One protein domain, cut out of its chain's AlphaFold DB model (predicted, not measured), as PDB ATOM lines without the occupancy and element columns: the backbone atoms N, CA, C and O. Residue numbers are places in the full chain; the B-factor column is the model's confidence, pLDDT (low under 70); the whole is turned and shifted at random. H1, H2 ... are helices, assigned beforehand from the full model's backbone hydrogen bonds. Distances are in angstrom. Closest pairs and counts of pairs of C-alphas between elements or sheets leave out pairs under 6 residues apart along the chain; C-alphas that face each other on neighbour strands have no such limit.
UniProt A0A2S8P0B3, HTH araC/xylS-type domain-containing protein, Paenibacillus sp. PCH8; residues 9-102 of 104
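What this domain is: This is residues 9 to 102 of the 104 residues of the protein "HTH araC/xylS-type domain-containing protein" of Paenibacillus sp. PCH8 (UniProt A0A2S8P0B3). One very long helix, H2, makes the length of a rod; the short helix H1 folds back beside its first end, and a small head of two short helices, H3 and H4, sits near its last end, with H4 crossing H2. Between them, residues 40 to 56 of H2 stand free. The printed part has 94 residues, with four named helices in the order H1, H2, H3, H4 and no named strand; the class is all helix. The whole is extended, with a radius of gyration of the C-alphas of 24.3 A and spans of 77 by 23 by 18 A.

How they stand to each other: H1, residues 9 to 20, and H2, residues 27 to 71, are close but not clearly touching, the closest C-alphas being those of Met 16 and Ala 31, 7.7 A apart. They run opposite ways at a shallow tilt of 12 degrees. H3, residues 79 to 85, is close to H2 but not clearly touching, with the C-alphas of Ala 65 and Ile 82 closest at 6.4 A; the tilt is steep, 57 degrees, opposite ways. H4, residues 90 to 101, touches H2 with its residues 96 to 100 alone, at residues 58 to 62 of H2; the closest C-alphas, of Ile 62 and Phe 97, are 6.6 A apart, and the lines are about perpendicular at 90 degrees. H4 touches H3 with its residues 90 to 93 alone, about perpendicular at 88 degrees, closest at the C-alphas of Ser 83 and Thr 90, 5.3 A. H1 is apart from H3 and H4. In H1, H2, H3 and H4 every O i to N i+4 pair is within hydrogen-bond range.

Where its parts are: H1 begins at C-alpha 9 (227.609, 248.353, 218.598) and is 16.6 A long. H2 measures 64.9 A, ending at C-alpha 71 (221.381, 210.451, 189.771). H3 is 10.0 A long, and H4, 15.9 A, ends at C-alpha 101 (227.032, 207.619, 206.405).

The domain as a whole: The C-alphas of Ala 24 and Arg 74, the two farthest apart, are 77.2 A from each other. The printed part has no cut; the link from H3 to H4 is tight, the other two are short. The mean pLDDT of the printed part is 78.6, with residues 9 to 10, 12 to 33, 35 and 46 to 53 under 70.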
ATOM      1  N   PHE A   9     226.655 247.977 217.562       61.94
ATOM      2  CA  PHE A   9     227.609 248.353 218.598       61.94
ATOM      3  C   PHE A   9     227.639 249.859 218.769       61.94
ATOM      4  O   PHE A   9     227.500 250.337 219.892       61.94
ATOM      5  N   ARG A  10     227.765 250.605 217.667       65.81
ATOM      6  CA  ARG A  10     227.814 252.069 217.717       65.81
ATOM      7  C   ARG A  10     226.587 252.645 218.422       65.81
ATOM      8  O   ARG A  10     226.743 253.421 219.351       65.81
ATOM      9  N   ASN A  11     225.386 252.195 218.072       70.50
ATOM     10  CA  ASN A  11     224.145 252.681 218.682       70.50
ATOM     11  C   ASN A  11     224.068 252.390 220.189       70.50
ATOM     12  O   ASN A  11     223.576 253.216 220.953       70.50
ATOM     13  N   VAL A  12     224.568 251.232 220.626       65.19
ATOM     14  CA  VAL A  12     224.620 250.885 222.054       65.19
ATOM     15  C   VAL A  12     225.636 251.754 222.796       65.19
ATOM     16  O   VAL A  12     225.350 252.183 223.910       65.19
ATOM     17  N   PHE A  13     226.790 252.034 222.188       65.31
ATOM     18  CA  PHE A  13     227.797 252.927 222.763       65.31
ATOM     19  C   PHE A  13     227.282 254.365 222.895       65.31
ATOM     20  O   PHE A  13     227.436 254.954 223.959       65.31
ATOM     21  N   GLU A  14     226.608 254.897 221.873       67.25
ATOM     22  CA  GLU A  14     226.026 256.250 221.904       67.25
ATOM     23  C   GLU A  14     224.926 256.376 222.973       67.25
ATOM     24  O   GLU A  14     224.898 257.333 223.742       67.25
ATOM     25  N   GLN A  15     224.050 255.370 223.103       66.88
ATOM     26  CA  GLN A  15     223.030 255.353 224.162       66.88
ATOM     27  C   GLN A  15     223.639 255.356 225.568       66.88
ATOM     28  O   GLN A  15     223.093 255.977 226.477       66.88
ATOM     29  N   MET A  16     224.768 254.672 225.750       60.19
ATOM     30  CA  MET A  16     225.472 254.625 227.031       60.19
ATOM     31  C   MET A  16     226.240 255.915 227.324       60.19
ATOM     32  O   MET A  16     226.287 256.324 228.481       60.19
ATOM     33  N   LEU A  17     226.785 256.573 226.296       65.19
ATOM     34  CA  LEU A  17     227.437 257.879 226.417       65.19
ATOM     35  C   LEU A  17     226.437 258.929 226.923       65.19
ATOM     36  O   LEU A  17     226.689 259.592 227.926       65.19
ATOM     37  N   HIS A  18     225.245 258.971 226.324       64.19
ATOM     38  CA  HIS A  18     224.166 259.863 226.754       64.19
ATOM     39  C   HIS A  18     223.629 259.555 228.161       64.19
ATOM     40  O   HIS A  18     223.169 260.458 228.855       64.19
ATOM     41  N   GLN A  19     223.690 258.299 228.613       61.84
ATOM     42  CA  GLN A  19     223.312 257.924 229.983       61.84
ATOM     43  C   GLN A  19     224.389 258.268 231.022       61.84
ATOM     44  O   GLN A  19     224.056 258.457 232.190       61.84
ATOM     45  N   GLN A  20     225.663 258.361 230.627       59.97
ATOM     46  CA  GLN A  20     226.759 258.765 231.516       59.97
ATOM     47  C   GLN A  20     226.826 260.277 231.752       59.97
ATOM     48  O   GLN A  20     227.271 260.695 232.817       59.97
ATOM     49  N   GLU A  21     226.388 261.088 230.789       57.72
ATOM     50  CA  GLU A  21     226.372 262.552 230.920       57.72
ATOM     51  C   GLU A  21     225.286 263.059 231.884       57.72
ATOM     52  O   GLU A  21     225.378 264.186 232.363       57.72
ATOM     53  N   ALA A  22     224.277 262.233 232.187       58.75
ATOM     54  CA  ALA A  22     223.091 262.655 232.924       58.75
ATOM     55  C   ALA A  22     223.204 262.560 234.458       58.75
ATOM     56  O   ALA A  22     222.613 263.404 235.115       58.75
ATOM     57  N   ASP A  23     223.951 261.609 235.047       52.81
ATOM     58  CA  ASP A  23     224.015 261.456 236.516       52.81
ATOM     59  C   ASP A  23     225.314 260.791 237.015       52.81
ATOM     60  O   ASP A  23     225.676 259.671 236.641       52.81
ATOM     61  N   ALA A  24     226.021 261.476 237.919       61.75
ATOM     62  CA  ALA A  24     227.317 261.054 238.437       61.75
ATOM     63  C   ALA A  24     227.202 260.154 239.686       61.75
ATOM     64  O   ALA A  24     226.503 260.474 240.643       61.75
ATOM     65  N   THR A  25     228.024 259.095 239.698       57.31
ATOM     66  CA  THR A  25     228.675 258.398 240.838       57.31
ATOM     67  C   THR A  25     228.333 256.932 241.206       57.31
ATOM     68  O   THR A  25     229.305 256.210 241.412       57.31
ATOM     69  N   PRO A  26     227.099 256.372 241.191       51.88
ATOM     70  CA  PRO A  26     226.913 254.923 241.458       51.88
ATOM     71  C   PRO A  26     226.749 254.031 240.210       51.88
ATOM     72  O   PRO A  26     226.890 252.810 240.289       51.88
ATOM     73  N   TYR A  27     226.446 254.604 239.040       53.72
ATOM     74  CA  TYR A  27     225.967 253.845 237.872       53.72
ATOM     75  C   TYR A  27     227.073 253.230 236.995       53.72
ATOM     76  O   TYR A  27     226.801 252.400 236.129       53.72
ATOM     77  N   LEU A  28     228.339 253.589 237.236       56.53
ATOM     78  CA  LEU A  28     229.489 253.117 236.456       56.53
ATOM     79  C   LEU A  28     229.656 251.593 236.528       56.53
ATOM     80  O   LEU A  28     229.866 250.962 235.497       56.53
ATOM     81  N   ALA A  29     229.483 250.986 237.706       58.56
ATOM     82  CA  ALA A  29     229.583 249.534 237.864       58.56
ATOM     83  C   ALA A  29     228.410 248.798 237.192       58.56
ATOM     84  O   ALA A  29     228.610 247.782 236.530       58.56
ATOM     85  N   ALA A  30     227.187 249.330 237.299       59.47
ATOM     86  CA  ALA A  30     226.008 248.754 236.653       59.47
ATOM     87  C   ALA A  30     226.103 248.837 235.118       59.47
ATOM     88  O   ALA A  30     225.868 247.841 234.431       59.47
ATOM     89  N   ALA A  31     226.532 249.985 234.586       63.75
ATOM     90  CA  ALA A  31     226.776 250.180 233.160       63.75
ATOM     91  C   ALA A  31     227.907 249.271 232.641       63.75
ATOM     92  O   ALA A  31     227.771 248.648 231.586       63.75
ATOM     93  N   GLN A  32     228.990 249.107 233.409       65.06
ATOM     94  CA  GLN A  32     230.079 248.177 233.090       65.06
ATOM     95  C   GLN A  32     229.610 246.711 233.091       65.06
ATOM     96  O   GLN A  32     229.927 245.964 232.162       65.06
ATOM     97  N   CYS A  33     228.795 246.294 234.063       64.31
ATOM     98  CA  CYS A  33     228.202 244.952 234.097       64.31
ATOM     99  C   CYS A  33     227.244 244.705 232.919       64.31
ATOM    100  O   CYS A  33     227.223 243.606 232.352       64.31
ATOM    101  N   GLN A  34     226.480 245.720 232.505       70.44
ATOM    102  CA  GLN A  34     225.610 245.638 231.330       70.44
ATOM    103  C   GLN A  34     226.413 245.530 230.028       70.44
ATOM    104  O   GLN A  34     226.064 244.723 229.162       70.44
ATOM    105  N   LEU A  35     227.509 246.284 229.897       69.00
ATOM    106  CA  LEU A  35     228.441 246.188 228.769       69.00
ATOM    107  C   LEU A  35     229.059 244.795 228.666       69.00
ATOM    108  O   LEU A  35     229.017 244.176 227.601       69.00
ATOM    109  N   LEU A  36     229.568 244.271 229.782       75.19
ATOM    110  CA  LEU A  36     230.119 242.920 229.843       75.19
ATOM    111  C   LEU A  36     229.069 241.876 229.455       75.19
ATOM    112  O   LEU A  36     229.344 241.021 228.617       75.19
ATOM    113  N   SER A  37     227.846 241.980 229.978       71.38
ATOM    114  CA  SER A  37     226.755 241.047 229.655       71.38
ATOM    115  C   SER A  37     226.389 241.071 228.167       71.38
ATOM    116  O   SER A  37     226.240 240.013 227.548       71.38
ATOM    117  N   LYS A  38     226.307 242.260 227.554       70.62
ATOM    118  CA  LYS A  38     226.052 242.402 226.110       70.62
ATOM    119  C   LYS A  38     227.204 241.839 225.272       70.62
ATOM    120  O   LYS A  38     226.952 241.126 224.300       70.62
ATOM    121  N   LEU A  39     228.456 242.080 225.663       75.50
ATOM    122  CA  LEU A  39     229.628 241.499 224.999       75.50
ATOM    123  C   LEU A  39     229.632 239.973 225.092       75.50
ATOM    124  O   LEU A  39     229.842 239.303 224.080       75.50
ATOM    125  N   PHE A  40     229.336 239.409 226.265       74.56
ATOM    126  CA  PHE A  40     229.221 237.961 226.432       74.56
ATOM    127  C   PHE A  40     228.122 237.374 225.551       74.56
ATOM    128  O   PHE A  40     228.366 236.368 224.887       74.56
ATOM    129  N   TYR A  41     226.957 238.019 225.472       74.31
ATOM    130  CA  TYR A  41     225.861 237.584 224.606       74.31
ATOM    131  C   TYR A  41     226.266 237.566 223.125       74.31
ATOM    132  O   TYR A  41     226.050 236.571 222.428       74.31
ATOM    133  N   ILE A  42     226.927 238.624 222.643       74.75
ATOM    134  CA  ILE A  42     227.366 238.705 221.244       74.75
ATOM    135  C   ILE A  42     228.469 237.679 220.954       74.75
ATOM    136  O   ILE A  42     228.426 236.984 219.933       74.75
ATOM    137  N   LEU A  43     229.437 237.519 221.858       75.00
ATOM    138  CA  LEU A  43     230.500 236.524 221.717       75.00
ATOM    139  C   LEU A  43     229.940 235.096 221.732       75.00
ATOM    140  O   LEU A  43     230.327 234.287 220.881       75.00
ATOM    141  N   TYR A  44     229.007 234.800 222.636       74.00
ATOM    142  CA  TYR A  44     228.331 233.508 222.726       74.00
ATOM    143  C   TYR A  44     227.549 233.198 221.445       74.00
ATOM    144  O   TYR A  44     227.795 232.177 220.798       74.00
ATOM    145  N   ASN A  45     226.702 234.126 220.998       71.75
ATOM    146  CA  ASN A  45     225.906 233.942 219.788       71.75
ATOM    147  C   ASN A  45     226.766 233.839 218.528       71.75
ATOM    148  O   ASN A  45     226.468 233.033 217.649       71.75
ATOM    149  N   SER A  46     227.874 234.577 218.436       68.62
ATOM    150  CA  SER A  46     228.779 234.479 217.284       68.62
ATOM    151  C   SER A  46     229.454 233.104 217.169       68.62
ATOM    152  O   SER A  46     229.683 232.616 216.057       68.62
ATOM    153  N   LYS A  47     229.758 232.451 218.302       64.06
ATOM    154  CA  LYS A  47     230.300 231.084 218.328       64.06
ATOM    155  C   LYS A  47     229.230 230.070 217.935       64.06
ATOM    156  O   LYS A  47     229.508 229.216 217.092       64.06
ATOM    157  N   GLN A  48     228.018 230.212 218.469       62.31
ATOM    158  CA  GLN A  48     226.900 229.322 218.149       62.31
ATOM    159  C   GLN A  48     226.474 229.431 216.681       62.31
ATOM    160  O   GLN A  48     226.327 228.413 216.012       62.31
ATOM    161  N   GLN A  49     226.396 230.641 216.122       60.69
ATOM    162  CA  GLN A  49     226.072 230.846 214.705       60.69
ATOM    163  C   GLN A  49     227.124 230.241 213.771       60.69
ATOM    164  O   GLN A  49     226.777 229.642 212.756       60.69
ATOM    165  N   LYS A  50     228.420 230.353 214.102       65.69
ATOM    166  CA  LYS A  50     229.486 229.704 213.319       65.69
ATOM    167  C   LYS A  50     229.409 228.183 213.393       65.69
ATOM    168  O   LYS A  50     229.682 227.525 212.392       65.69
ATOM    169  N   LEU A  51     229.079 227.632 214.562       63.34
ATOM    170  CA  LEU A  51     228.932 226.193 214.748       63.34
ATOM    171  C   LEU A  51     227.723 225.664 213.973       63.34
ATOM    172  O   LEU A  51     227.891 224.755 213.166       63.34
ATOM    173  N   TYR A  52     226.558 226.290 214.149       59.53
ATOM    174  CA  TYR A  52     225.327 225.945 213.442       59.53
ATOM    175  C   TYR A  52     225.522 226.017 211.926       59.53
ATOM    176  O   TYR A  52     225.345 225.017 211.238       59.53
ATOM    177  N   ARG A  53     226.046 227.142 211.417       69.88
ATOM    178  CA  ARG A  53     226.322 227.319 209.984       69.88
ATOM    179  C   ARG A  53     227.304 226.278 209.444       69.88
ATOM    180  O   ARG A  53     227.178 225.839 208.307       69.88
ATOM    181  N   LYS A  54     228.306 225.872 210.232       73.94
ATOM    182  CA  LYS A  54     229.261 224.829 209.824       73.94
ATOM    183  C   LYS A  54     228.611 223.446 209.764       73.94
ATOM    184  O   LYS A  54     228.995 222.658 208.902       73.94
ATOM    185  N   THR A  55     227.701 223.136 210.682       73.75
ATOM    186  CA  THR A  55     226.945 221.877 210.679       73.75
ATOM    187  C   THR A  55     225.972 221.843 209.503       73.75
ATOM    188  O   THR A  55     226.030 220.910 208.712       73.75
ATOM    189  N   GLU A  56     225.212 222.915 209.301       79.19
ATOM    190  CA  GLU A  56     224.248 223.063 208.206       79.19
ATOM    191  C   GLU A  56     224.914 222.944 206.824       79.19
ATOM    192  O   GLU A  56     224.455 222.191 205.968       79.19
ATOM    193  N   ILE A  57     226.070 223.594 206.615       79.88
ATOM    194  CA  ILE A  57     226.841 223.454 205.365       79.88
ATOM    195  C   ILE A  57     227.262 221.997 205.129       79.88
ATOM    196  O   ILE A  57     227.257 221.537 203.987       79.88
ATOM    197  N   LYS A  58     227.643 221.260 206.180       81.12
ATOM    198  CA  LYS A  58     228.047 219.852 206.048       81.12
ATOM    199  C   LYS A  58     226.867 218.944 205.725       81.12
ATOM    200  O   LYS A  58     227.011 218.107 204.841       81.12
ATOM    201  N   GLU A  59     225.737 219.124 206.403       83.44
ATOM    202  CA  GLU A  59     224.496 218.388 206.129       83.44
ATOM    203  C   GLU A  59     224.025 218.635 204.691       83.44
ATOM    204  O   GLU A  59     223.791 217.697 203.929       83.44
ATOM    205  N   PHE A  60     224.013 219.893 204.252       88.56
ATOM    206  CA  PHE A  60     223.697 220.224 202.867       88.56
ATOM    207  C   PHE A  60     224.663 219.550 201.877       88.56
ATOM    208  O   PHE A  60     224.236 218.935 200.900       88.56
ATOM    209  N   SER A  61     225.969 219.610 202.158       89.94
ATOM    210  CA  SER A  61     227.004 219.023 201.298       89.94
ATOM    211  C   SER A  61     226.864 217.503 201.173       89.94
ATOM    212  O   SER A  61     227.014 216.961 200.078       89.94
ATOM    213  N   ILE A  62     226.560 216.789 202.266       91.19
ATOM    214  CA  ILE A  62     226.389 215.330 202.207       91.19
ATOM    215  C   ILE A  62     225.137 214.941 201.417       91.19
ATOM    216  O   ILE A  62     225.212 214.046 200.573       91.19
ATOM    217  N   HIS A  63     224.018 215.644 201.609       91.19
ATOM    218  CA  HIS A  63     222.797 215.387 200.846       91.19
ATOM    219  C   HIS A  63     222.999 215.641 199.352       91.19
ATOM    220  O   HIS A  63     222.632 214.799 198.529       91.19
ATOM    221  N   GLN A  64     223.658 216.747 199.000       92.88
ATOM    222  CA  GLN A  64     223.976 217.072 197.614       92.88
ATOM    223  C   GLN A  64     224.863 215.996 196.965       92.88
ATOM    224  O   GLN A  64     224.608 215.585 195.830       92.88
ATOM    225  N   ALA A  65     225.869 215.495 197.689       93.19
ATOM    226  CA  ALA A  65     226.736 214.426 197.204       93.19
ATOM    227  C   ALA A  65     225.967 213.116 196.967       93.19
ATOM    228  O   ALA A  65     226.094 212.529 195.892       93.19
ATOM    229  N   ILE A  66     225.144 212.676 197.926       92.94
ATOM    230  CA  ILE A  66     224.343 211.444 197.807       92.94
ATOM    231  C   ILE A  66     223.362 211.546 196.636       92.94
ATOM    232  O   ILE A  66     223.269 210.623 195.825       92.94
ATOM    233  N   GLN A  67     222.675 212.680 196.495       93.69
ATOM    234  CA  GLN A  67     221.750 212.910 195.387       93.69
ATOM    235  C   GLN A  67     222.471 212.876 194.031       93.69
ATOM    236  O   GLN A  67     221.983 212.265 193.075       93.69
ATOM    237  N   TYR A  68     223.650 213.494 193.933       94.56
ATOM    238  CA  TYR A  68     224.442 213.456 192.706       94.56
ATOM    239  C   TYR A  68     224.899 212.032 192.366       94.56
ATOM    240  O   TYR A  68     224.775 211.602 191.219       94.56
ATOM    241  N   MET A  69     225.374 211.277 193.361       93.50
ATOM    242  CA  MET A  69     225.756 209.877 193.169       93.50
ATOM    243  C   MET A  69     224.572 209.028 192.704       93.50
ATOM    244  O   MET A  69     224.710 208.276 191.744       93.50
ATOM    245  N   GLY A  70     223.401 209.186 193.329       93.38
ATOM    246  CA  GLY A  70     222.192 208.447 192.965       93.38
ATOM    247  C   GLY A  70     221.689 208.773 191.557       93.38
ATOM    248  O   GLY A  70     221.267 207.881 190.832       93.38
ATOM    249  N   THR A  71     221.788 210.032 191.127       95.31
ATOM    250  CA  THR A  71     221.381 210.451 189.771       95.31
ATOM    251  C   THR A  71     222.371 210.023 188.685       95.31
ATOM    252  O   THR A  71     221.967 209.788 187.549       95.31
ATOM    253  N   HIS A  72     223.655 209.873 189.021       94.19
ATOM    254  CA  HIS A  72     224.729 209.554 188.073       94.19
ATOM    255  C   HIS A  72     225.370 208.179 188.320       94.19
ATOM    256  O   HIS A  72     226.494 207.944 187.884       94.19
ATOM    257  N   TYR A  73     224.667 207.258 188.988       90.50
ATOM    258  CA  TYR A  73     225.219 205.981 189.466       90.50
ATOM    259  C   TYR A  73     225.766 205.060 188.362       90.50
ATOM    260  O   TYR A  73     226.596 204.198 188.631       90.50
ATOM    261  N   ARG A  74     225.303 205.231 187.115       92.81
ATOM    262  CA  ARG A  74     225.786 204.479 185.941       92.81
ATOM    263  C   ARG A  74     227.114 205.000 185.390       92.81
ATOM    264  O   ARG A  74     227.757 204.305 184.611       92.81
ATOM    265  N   ASN A  75     227.514 206.213 185.765       93.25
ATOM    266  CA  ASN A  75     228.762 206.817 185.323       93.25
ATOM    267  C   ASN A  75     229.890 206.449 186.289       93.25
ATOM    268  O   ASN A  75     229.668 206.262 187.483       93.25
ATOM    269  N   THR A  76     231.131 206.438 185.805       90.88
ATOM    270  CA  THR A  76     232.290 206.348 186.696       90.88
ATOM    271  C   THR A  76     232.366 207.606 187.564       90.88
ATOM    272  O   THR A  76     232.667 208.704 187.083       90.88
ATOM    273  N   LEU A  77     232.077 207.454 188.854       91.88
ATOM    274  CA  LEU A  77     232.159 208.523 189.842       91.88
ATOM    275  C   LEU A  77     233.478 208.417 190.598       91.88
ATOM    276  O   LEU A  77     233.716 207.463 191.332       91.88
ATOM    277  N   THR A  78     234.346 209.412 190.423       94.00
ATOM    278  CA  THR A  78     235.590 209.499 191.189       94.00
ATOM    279  C   THR A  78     235.382 210.336 192.441       94.00
ATOM    280  O   THR A  78     234.639 211.323 192.443       94.00
ATOM    281  N   LEU A  79     236.109 209.989 193.503       93.31
ATOM    282  CA  LEU A  79     236.123 210.751 194.750       93.31
ATOM    283  C   LEU A  79     236.419 212.241 194.517       93.31
ATOM    284  O   LEU A  79     235.803 213.110 195.130       93.31
ATOM    285  N   GLN A  80     237.350 212.529 193.608       95.31
ATOM    286  CA  GLN A  80     237.750 213.891 193.278       95.31
ATOM    287  C   GLN A  80     236.590 214.696 192.690       95.31
ATOM    288  O   GLN A  80     236.331 215.804 193.159       95.31
ATOM    289  N   LYS A  81     235.831 214.105 191.761       93.81
ATOM    290  CA  LYS A  81     234.677 214.753 191.128       93.81
ATOM    291  C   LYS A  81     233.589 215.102 192.143       93.81
ATOM    292  O   LYS A  81     233.069 216.213 192.128       93.81
ATOM    293  N   ILE A  82     233.290 214.187 193.063       94.44
ATOM    294  CA  ILE A  82     232.284 214.437 194.101       94.44
ATOM    295  C   ILE A  82     232.776 215.473 195.115       94.44
ATOM    296  O   ILE A  82     232.027 216.368 195.491       94.44
ATOM    297  N   SER A  83     234.045 215.407 195.526       95.06
ATOM    298  CA  SER A  83     234.599 216.395 196.459       95.06
ATOM    299  C   SER A  83     234.580 217.818 195.884       95.06
ATOM    300  O   SER A  83     234.249 218.762 196.597       95.06
ATOM    301  N   GLN A  84     234.841 217.963 194.580       94.12
ATOM    302  CA  GLN A  84     234.756 219.241 193.873       94.12
ATOM    303  C   GLN A  84     233.318 219.763 193.789       94.12
ATOM    304  O   GLN A  84     233.112 220.959 193.987       94.12
ATOM    305  N   LEU A  85     232.333 218.884 193.560       93.56
ATOM    306  CA  LEU A  85     230.909 219.242 193.509       93.56
ATOM    307  C   LEU A  85     230.450 219.969 194.783       93.56
ATOM    308  O   LEU A  85     229.695 220.931 194.704       93.56
ATOM    309  N   VAL A  86     230.945 219.533 195.942       92.88
ATOM    310  CA  VAL A  86     230.602 220.116 197.252       92.88
ATOM    311  C   VAL A  86     231.641 221.125 197.758       92.88
ATOM    312  O   VAL A  86     231.643 221.476 198.935       92.88
ATOM    313  N   ALA A  87     232.548 221.584 196.889       92.69
ATOM    314  CA  ALA A  87     233.610 222.542 197.210       92.69
ATOM    315  C   ALA A  87     234.496 222.135 198.412       92.69
ATOM    316  O   ALA A  87     234.898 222.966 199.232       92.69
ATOM    317  N   MET A  88     234.831 220.847 198.520       92.88
ATOM    318  CA  MET A  88     235.695 220.300 199.569       92.88
ATOM    319  C   MET A  88     236.941 219.642 198.980       92.88
ATOM    320  O   MET A  88     236.942 219.124 197.868       92.88
ATOM    321  N   SER A  89     238.017 219.587 199.767       95.62
ATOM    322  CA  SER A  89     239.125 218.685 199.447       95.62
ATOM    323  C   SER A  89     238.677 217.226 199.570       95.62
ATOM    324  O   SER A  89     237.821 216.898 200.398       95.62
ATOM    325  N   THR A  90     239.306 216.332 198.808       95.81
ATOM    326  CA  THR A  90     239.040 214.881 198.840       95.81
ATOM    327  C   THR A  90     239.102 214.315 200.257       95.81
ATOM    328  O   THR A  90     238.168 213.652 200.704       95.81
ATOM    329  N   ARG A  91     240.151 214.658 201.014       95.25
ATOM    330  CA  ARG A  91     240.330 214.227 202.408       95.25
ATOM    331  C   ARG A  91     239.201 214.709 203.324       95.25
ATOM    332  O   ARG A  91     238.742 213.957 204.183       95.25
ATOM    333  N   ASN A  92     238.772 215.964 203.179       93.19
ATOM    334  CA  ASN A  92     237.694 216.511 204.003       93.19
ATOM    335  C   ASN A  92     236.354 215.865 203.650       93.19
ATOM    336  O   ASN A  92     235.591 215.542 204.559       93.19
ATOM    337  N   PHE A  93     236.106 215.645 202.359       94.50
ATOM    338  CA  PHE A  93     234.916 214.958 201.880       94.50
ATOM    339  C   PHE A  93     234.859 213.515 202.394       94.50
ATOM    340  O   PHE A  93     233.859 213.157 202.999       94.50
ATOM    341  N   GLN A  94     235.934 212.723 202.289       94.38
ATOM    342  CA  GLN A  94     235.971 211.353 202.832       94.38
ATOM    343  C   GLN A  94     235.651 211.305 204.328       94.38
ATOM    344  O   GLN A  94     234.847 210.491 204.774       94.38
ATOM    345  N   ARG A  95     236.263 212.196 205.120       93.75
ATOM    346  CA  ARG A  95     236.002 212.261 206.565       93.75
ATOM    347  C   ARG A  95     234.560 212.647 206.873       93.75
ATOM    348  O   ARG A  95     233.990 212.099 207.808       93.75
ATOM    349  N   MET A  96     234.000 213.605 206.133       92.25
ATOM    350  CA  MET A  96     232.600 214.003 206.271       92.25
ATOM    351  C   MET A  96     231.676 212.850 205.881       92.25
ATOM    352  O   MET A  96     230.832 212.473 206.679       92.25
ATOM    353  N   PHE A  97     231.885 212.253 204.711       92.69
ATOM    354  CA  PHE A  97     231.079 211.154 204.193       92.69
ATOM    355  C   PHE A  97     231.048 209.987 205.179       92.69
ATOM    356  O   PHE A  97     229.975 209.617 205.635       92.69
ATOM    357  N   LYS A  98     232.214 209.517 205.641       93.38
ATOM    358  CA  LYS A  98     232.303 208.462 206.660       93.38
ATOM    359  C   LYS A  98     231.622 208.827 207.975       93.38
ATOM    360  O   LYS A  98     231.022 207.963 208.604       93.38
ATOM    361  N   LYS A  99     231.731 210.083 208.415       91.06
ATOM    362  CA  LYS A  99     231.099 210.538 209.658       91.06
ATOM    363  C   LYS A  99     229.571 210.486 209.573       91.06
ATOM    364  O   LYS A  99     228.949 210.116 210.559       91.06
ATOM    365  N   GLU A 100     229.000 210.872 208.436       88.25
ATOM    366  CA  GLU A 100     227.545 210.989 208.273       88.25
ATOM    367  C   GLU A 100     226.890 209.684 207.778       88.25
ATOM    368  O   GLU A 100     225.750 209.408 208.132       88.25
ATOM    369  N   THR A 101     227.591 208.858 206.990       87.62
ATOM    370  CA  THR A 101     227.032 207.619 206.405       87.62
ATOM    371  C   THR A 101     227.564 206.337 207.045       87.62
ATOM    372  O   THR A 101     226.987 205.272 206.852       87.62
ATOM    373  N   GLY A 102     228.682 206.403 207.775       90.25
ATOM    374  CA  GLY A 102     229.395 205.232 208.295       90.25
ATOM    375  C   GLY A 102     230.241 204.483 207.254       90.25
ATOM    376  O   GLY A 102     230.954 203.546 207.614       90.25
TER     377      GLY A 102